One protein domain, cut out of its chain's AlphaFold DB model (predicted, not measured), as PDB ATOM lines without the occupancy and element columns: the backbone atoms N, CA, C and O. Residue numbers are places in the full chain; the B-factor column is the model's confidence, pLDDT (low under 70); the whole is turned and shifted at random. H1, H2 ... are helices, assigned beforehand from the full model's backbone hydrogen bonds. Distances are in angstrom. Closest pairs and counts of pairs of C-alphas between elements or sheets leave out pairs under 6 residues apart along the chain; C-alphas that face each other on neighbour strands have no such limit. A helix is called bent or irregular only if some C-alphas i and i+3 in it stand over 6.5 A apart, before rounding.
ATOM      1  N   TRP A 127     -75.538   8.740  -7.247       86.06
ATOM      2  CA  TRP A 127     -75.095  10.120  -7.452       86.06
ATOM      3  C   TRP A 127     -74.524  10.758  -6.181       86.06
ATOM      4  O   TRP A 127     -73.441  11.330  -6.202       86.06
ATOM      5  N   VAL A 128     -75.187  10.568  -5.037       88.94
ATOM      6  CA  VAL A 128     -74.693  11.076  -3.745       88.94
ATOM      7  C   VAL A 128     -73.408  10.358  -3.314       88.94
ATOM      8  O   VAL A 128     -72.519  10.961  -2.728       88.94
ATOM      9  N   LYS A 129     -73.273   9.062  -3.617       89.44
ATOM     10  CA  LYS A 129     -72.046   8.310  -3.314       89.44
ATOM     11  C   LYS A 129     -70.887   8.748  -4.209       89.44
ATOM     12  O   LYS A 129     -69.789   8.946  -3.712       89.44
ATOM     13  N   ALA A 130     -71.153   8.937  -5.500       91.12
ATOM     14  CA  ALA A 130     -70.179   9.415  -6.471       91.12
ATOM     15  C   ALA A 130     -69.695  10.821  -6.109       91.12
ATOM     16  O   ALA A 130     -68.499  11.022  -5.980       91.12
ATOM     17  N   THR A 131     -70.610  11.755  -5.833       95.00
ATOM     18  CA  THR A 131     -70.251  13.126  -5.428       95.00
ATOM     19  C   THR A 131     -69.464  13.163  -4.124       95.00
ATOM     20  O   THR A 131     -68.504  13.917  -4.035       95.00
ATOM     21  N   LYS A 132     -69.780  12.306  -3.144       94.94
ATOM     22  CA  LYS A 132     -68.959  12.164  -1.930       94.94
ATOM     23  C   LYS A 132     -67.548  11.673  -2.242       94.94
ATOM     24  O   LYS A 132     -66.595  12.252  -1.740       94.94
ATOM     25  N   ILE A 133     -67.401  10.645  -3.081       95.94
ATOM     26  CA  ILE A 133     -66.077  10.165  -3.507       95.94
ATOM     27  C   ILE A 133     -65.328  11.283  -4.232       95.94
ATOM     28  O   ILE A 133     -64.194  11.571  -3.881       95.94
ATOM     29  N   THR A 134     -65.974  11.964  -5.178       96.44
ATOM     30  CA  THR A 134     -65.393  13.108  -5.885       96.44
ATOM     31  C   THR A 134     -64.966  14.204  -4.914       96.44
ATOM     32  O   THR A 134     -63.870  14.725  -5.054       96.44
ATOM     33  N   GLN A 135     -65.770  14.519  -3.900       96.50
ATOM     34  CA  GLN A 135     -65.427  15.519  -2.892       96.50
ATOM     35  C   GLN A 135     -64.170  15.123  -2.110       96.50
ATOM     36  O   GLN A 135     -63.258  15.933  -1.987       96.50
ATOM     37  N   TRP A 136     -64.083  13.877  -1.636       97.75
ATOM     38  CA  TRP A 136     -62.889  13.373  -0.949       97.75
ATOM     39  C   TRP A 136     -61.660  13.332  -1.859       97.75
ATOM     40  O   TRP A 136     -60.568  13.675  -1.419       97.75
ATOM     41  N   VAL A 137     -61.839  12.974  -3.132       96.94
ATOM     42  CA  VAL A 137     -60.771  13.001  -4.138       96.94
ATOM     43  C   VAL A 137     -60.281  14.426  -4.370       96.94
ATOM     44  O   VAL A 137     -59.078  14.640  -4.388       96.94
ATOM     45  N   VAL A 138     -61.178  15.408  -4.501       97.44
ATOM     46  CA  VAL A 138     -60.807  16.818  -4.694       97.44
ATOM     47  C   VAL A 138     -60.097  17.366  -3.458       97.44
ATOM     48  O   VAL A 138     -59.054  17.995  -3.599       97.44
ATOM     49  N   ILE A 139     -60.599  17.085  -2.251       95.00
ATOM     50  CA  ILE A 139     -59.938  17.492  -1.000       95.00
ATOM     51  C   ILE A 139     -58.540  16.868  -0.914       95.00
ATOM     52  O   ILE A 139     -57.564  17.582  -0.697       95.00
ATOM     53  N   GLY A 140     -58.421  15.556  -1.137       94.75
ATOM     54  CA  GLY A 140     -57.134  14.862  -1.132       94.75
ATOM     55  C   GLY A 140     -56.178  15.391  -2.201       94.75
ATOM     56  O   GLY A 140     -55.005  15.604  -1.918       94.75
ATOM     57  N   PHE A 141     -56.680  15.676  -3.403       92.56
ATOM     58  CA  PHE A 141     -55.895  16.249  -4.491       92.56
ATOM     59  C   PHE A 141     -55.352  17.636  -4.134       92.56
ATOM     60  O   PHE A 141     -54.172  17.889  -4.355       92.56
ATOM     61  N   VAL A 142     -56.168  18.508  -3.536       90.69
ATOM     62  CA  VAL A 142     -55.723  19.837  -3.086       90.69
ATOM     63  C   VAL A 142     -54.673  19.720  -1.981       90.69
ATOM     64  O   VAL A 142     -53.688  20.450  -2.016       90.69
ATOM     65  N   LEU A 143     -54.826  18.782  -1.040       89.12
ATOM     66  CA  LEU A 143     -53.816  18.537  -0.005       89.12
ATOM     67  C   LEU A 143     -52.499  18.035  -0.603       89.12
ATOM     68  O   LEU A 143     -51.446  18.558  -0.262       89.12
ATOM     69  N   VAL A 144     -52.545  17.071  -1.524       86.31
ATOM     70  CA  VAL A 144     -51.343  16.600  -2.229       86.31
ATOM     71  C   VAL A 144     -50.716  17.737  -3.029       86.31
ATOM     72  O   VAL A 144     -49.510  17.915  -2.966       86.31
ATOM     73  N   TYR A 145     -51.502  18.554  -3.728       83.12
ATOM     74  CA  TYR A 145     -50.991  19.721  -4.442       83.12
ATOM     75  C   TYR A 145     -50.322  20.728  -3.491       83.12
ATOM     76  O   TYR A 145     -49.207  21.168  -3.758       83.12
ATOM     77  N   ALA A 146     -50.936  21.033  -2.346       78.88
ATOM     78  CA  ALA A 146     -50.356  21.917  -1.335       78.88
ATOM     79  C   ALA A 146     -49.053  21.348  -0.745       78.88
ATOM     80  O   ALA A 146     -48.059  22.061  -0.625       78.88
ATOM     81  N   LEU A 147     -49.030  20.049  -0.425       75.69
ATOM     82  CA  LEU A 147     -47.844  19.397   0.122       75.69
ATOM     83  C   LEU A 147     -46.742  19.215  -0.913       75.69
ATOM     84  O   LEU A 147     -45.588  19.253  -0.519       75.69
ATOM     85  N   LEU A 148     -47.057  18.978  -2.185       73.62
ATOM     86  CA  LEU A 148     -46.102  18.473  -3.175       73.62
ATOM     87  C   LEU A 148     -45.715  19.500  -4.247       73.62
ATOM     88  O   LEU A 148     -44.629  19.395  -4.805       73.62
ATOM     89  N   VAL A 149     -46.589  20.471  -4.529       66.62
ATOM     90  CA  VAL A 149     -46.466  21.404  -5.664       66.62
ATOM     91  C   VAL A 149     -46.561  22.875  -5.243       66.62
ATOM     92  O   VAL A 149     -46.078  23.735  -5.972       66.62
ATOM     93  N   MET A 150     -47.114  23.204  -4.067       67.56
ATOM     94  CA  MET A 150     -47.066  24.581  -3.571       67.56
ATOM     95  C   MET A 150     -45.677  24.893  -2.995       67.56
ATOM     96  O   MET A 150     -45.332  24.535  -1.865       67.56
ATOM     97  N   GLU A 151     -44.849  25.528  -3.813       63.31
ATOM     98  CA  GLU A 151     -43.540  26.042  -3.431       63.31
ATOM     99  C   GLU A 151     -43.753  27.293  -2.568       63.31
ATOM    100  O   GLU A 151     -44.163  28.346  -3.043       63.31
ATOM    101  N   TRP A 152     -43.607  27.131  -1.253       62.50
ATOM    102  CA  TRP A 152     -43.804  28.185  -0.257       62.50
ATOM    103  C   TRP A 152     -42.515  29.014  -0.128       62.50
ATOM    104  O   TRP A 152     -41.890  28.965   0.919       62.50
ATOM    105  N   ASP A 153     -42.118  29.697  -1.209       56.34
ATOM    106  CA  ASP A 153     -41.013  30.678  -1.345       56.34
ATOM    107  C   ASP A 153     -39.596  30.281  -0.850       56.34
ATOM    108  O   ASP A 153     -39.406  29.453   0.041       56.34
ATOM    109  N   GLU A 154     -38.562  30.904  -1.434       56.94
ATOM    110  CA  GLU A 154     -37.118  30.564  -1.397       56.94
ATOM    111  C   GLU A 154     -36.416  30.340  -0.026       56.94
ATOM    112  O   GLU A 154     -35.197  30.157   0.028       56.94
ATOM    113  N   ARG A 155     -37.116  30.330   1.114       57.25
ATOM    114  CA  ARG A 155     -36.523  30.163   2.458       57.25
ATOM    115  C   ARG A 155     -36.505  28.728   2.995       57.25
ATOM    116  O   ARG A 155     -36.036  28.514   4.110       57.25
ATOM    117  N   GLY A 156     -36.919  27.754   2.188       58.22
ATOM    118  CA  GLY A 156     -36.897  26.333   2.542       58.22
ATOM    119  C   GLY A 156     -38.203  25.902   3.200       58.22
ATOM    120  O   GLY A 156     -38.573  26.367   4.278       58.22
ATOM    121  N   SER A 157     -38.917  25.005   2.524       65.12
ATOM    122  CA  SER A 157     -40.217  24.518   2.971       65.12
ATOM    123  C   SER A 157     -40.046  23.448   4.058       65.12
ATOM    124  O   SER A 157     -39.318  22.476   3.839       65.12
ATOM    125  N   PRO A 158     -40.777  23.527   5.187       64.75
ATOM    126  CA  PRO A 158     -40.751  22.504   6.240       64.75
ATOM    127  C   PRO A 158     -41.291  21.136   5.785       64.75
ATOM    128  O   PRO A 158     -41.260  20.173   6.546       64.75
ATOM    129  N   PHE A 159     -41.782  21.026   4.547       67.12
ATOM    130  CA  PHE A 159     -42.342  19.799   3.987       67.12
ATOM    131  C   PHE A 159     -41.472  19.165   2.893       67.12
ATOM    132  O   PHE A 159     -41.862  18.136   2.343       67.12
ATOM    133  N   ASP A 160     -40.287  19.706   2.590       70.12
ATOM    134  CA  ASP A 160     -39.406  19.163   1.542       70.12
ATOM    135  C   ASP A 160     -38.936  17.729   1.812       70.12
ATOM    136  O   ASP A 160     -38.811  16.924   0.884       70.12
ATOM    137  N   GLU A 161     -38.733  17.366   3.076       71.31
ATOM    138  CA  GLU A 161     -38.390  15.995   3.463       71.31
ATOM    139  C   GLU A 161     -39.557  15.024   3.200       71.31
ATOM    140  O   GLU A 161     -39.369  13.920   2.677       71.31
ATOM    141  N   ILE A 162     -40.789  15.476   3.442       73.88
ATOM    142  CA  ILE A 162     -42.014  14.718   3.149       73.88
ATOM    143  C   ILE A 162     -42.214  14.582   1.632       73.88
ATOM    144  O   ILE A 162     -42.567  13.510   1.139       73.88
ATOM    145  N   ARG A 163     -41.922  15.634   0.857       74.94
ATOM    146  CA  ARG A 163     -41.973  15.593  -0.617       74.94
ATOM    147  C   ARG A 163     -41.013  14.550  -1.173       74.94
ATOM    148  O   ARG A 163     -41.404  13.721  -1.994       74.94
ATOM    149  N   ARG A 164     -39.760  14.564  -0.712       73.62
ATOM    150  CA  ARG A 164     -38.708  13.650  -1.183       73.62
ATOM    151  C   ARG A 164     -39.022  12.198  -0.846       73.62
ATOM    152  O   ARG A 164     -38.876  11.342  -1.713       73.62
ATOM    153  N   THR A 165     -39.494  11.923   0.369       76.69
ATOM    154  CA  THR A 165     -39.887  10.567   0.787       76.69
ATOM    155  C   THR A 165     -41.104  10.056   0.014       76.69
ATOM    156  O   THR A 165     -41.091   8.912  -0.444       76.69
ATOM    157  N   PHE A 166     -42.108  10.903  -0.238       78.12
ATOM    158  CA  PHE A 166     -43.261  10.547  -1.069       78.12
ATOM    159  C   PHE A 166     -42.861  10.250  -2.521       78.12
ATOM    160  O   PHE A 166     -43.206   9.192  -3.047       78.12
ATOM    161  N   PHE A 167     -42.090  11.131  -3.168       75.06
ATOM    162  CA  PHE A 167     -41.625  10.896  -4.538       75.06
ATOM    163  C   PHE A 167     -40.684   9.693  -4.639       75.06
ATOM    164  O   PHE A 167     -40.770   8.956  -5.618       75.06
ATOM    165  N   ALA A 168     -39.827   9.447  -3.643       79.12
ATOM    166  CA  ALA A 168     -38.983   8.254  -3.596       79.12
ATOM    167  C   ALA A 168     -39.817   6.971  -3.450       79.12
ATOM    168  O   ALA A 168     -39.551   5.992  -4.145       79.12
ATOM    169  N   GLY A 169     -40.862   6.988  -2.616       79.12
ATOM    170  CA  GLY A 169     -41.781   5.862  -2.439       79.12
ATOM    171  C   GLY A 169     -42.627   5.577  -3.681       79.12
ATOM    172  O   GLY A 169     -42.676   4.439  -4.146       79.12
ATOM    173  N   VAL A 170     -43.241   6.607  -4.276       80.25
ATOM    174  CA  VAL A 170     -44.021   6.477  -5.521       80.25
ATOM    175  C   VAL A 170     -43.117   6.030  -6.669       80.25
ATOM    176  O   VAL A 170     -43.446   5.083  -7.379       80.25
ATOM    177  N   LYS A 171     -41.941   6.644  -6.830       76.81
ATOM    178  CA  LYS A 171     -40.983   6.232  -7.860       76.81
ATOM    179  C   LYS A 171     -40.475   4.814  -7.613       76.81
ATOM    180  O   LYS A 171     -40.317   4.086  -8.580       76.81
ATOM    181  N   GLY A 172     -40.282   4.388  -6.366       77.75
ATOM    182  CA  GLY A 172     -39.892   3.017  -6.026       77.75
ATOM    183  C   GLY A 172     -40.971   1.972  -6.332       77.75
ATOM    184  O   GLY A 172     -40.653   0.908  -6.848       77.75
ATOM    185  N   ALA A 173     -42.244   2.284  -6.074       77.12
ATOM    186  CA  ALA A 173     -43.367   1.370  -6.303       77.12
ATOM    187  C   ALA A 173     -43.784   1.259  -7.781       77.12
ATOM    188  O   ALA A 173     -44.286   0.219  -8.200       77.12
ATOM    189  N   PHE A 174     -43.582   2.323  -8.565       75.62
ATOM    190  CA  PHE A 174     -43.911   2.363  -9.995       75.62
ATOM    191  C   PHE A 174     -42.695   2.184 -10.919       75.62
ATOM    192  O   PHE A 174     -42.864   2.166 -12.139       75.62
ATOM    193  N   SER A 175     -41.479   2.034 -10.378       72.00
ATOM    194  CA  SER A 175     -40.312   1.678 -11.191       72.00
ATOM    195  C   SER A 175     -40.287   0.182 -11.470       72.00
ATOM    196  O   SER A 175     -40.499  -0.645 -10.584       72.00
ATOM    197  N   THR A 176     -39.974  -0.164 -12.717       65.31
ATOM    198  CA  THR A 176     -39.600  -1.520 -13.119       65.31
ATOM    199  C   THR A 176     -38.474  -2.028 -12.214       65.31
ATOM    200  O   THR A 176     -37.533  -1.271 -11.949       65.31
TER     201      THR A 176
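Overview. This is residues 127 to 176 of the 193 residues of an uncharacterized protein of Aspergillus vadensis (strain CBS 113365 / IMI 142717 / IBT 24658) (UniProt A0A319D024). Two helices meet near their ends as an open V, the longer H1 making one arm and the shorter H2 the other, with a loop, residues 149 to 159, joining them at the corner. The far part of each arm sticks out alone: residues 127 to 141, which belong to H1, and residues 168 to 176, of which 168 to 174 belong to H2. The printed part has 50 residues with two named helices, H1 then H2, and no named strand; its class is all helix. The whole is flat, spanning 43 by 33 by 11 A, and only just loose, close to extended, with a radius of gyration of the C-alphas of 14.4 A.

Arrangement. H1, residues 127 to 148, is close to but not clearly touching H2, residues 160 to 174, with 2 pairs of C-alphas within 8 A. Their closest C-alphas, those of Leu 148 and Arg 163, are 5.6 A apart. The helices run opposite ways at a steep tilt of 59 degrees, and their centres are 20.5 A apart. In H1 and H2 every O i to N i+4 pair is within hydrogen-bond range.

Along the chain. H1 begins at C-alpha 127, at (-75.095, 10.120, -7.452), and ends 30.5 A away at C-alpha 148, at (-46.102, 18.473, -3.175). H2 measures 20.9 A from C-alpha 160 to C-alpha 174, which is at (-43.911, 2.363, -9.995). Neither helix is bent.

Size, cuts and confidence. The two C-alphas farthest apart, those of Trp 127 and Arg 155, are 44.6 A apart. The printed part has no cut, and the link from H1 to H2, 11 residues, is long. Mean pLDDT of the printed part is 79.0; it is under 70 at residues 149 to 159 and at residue 176.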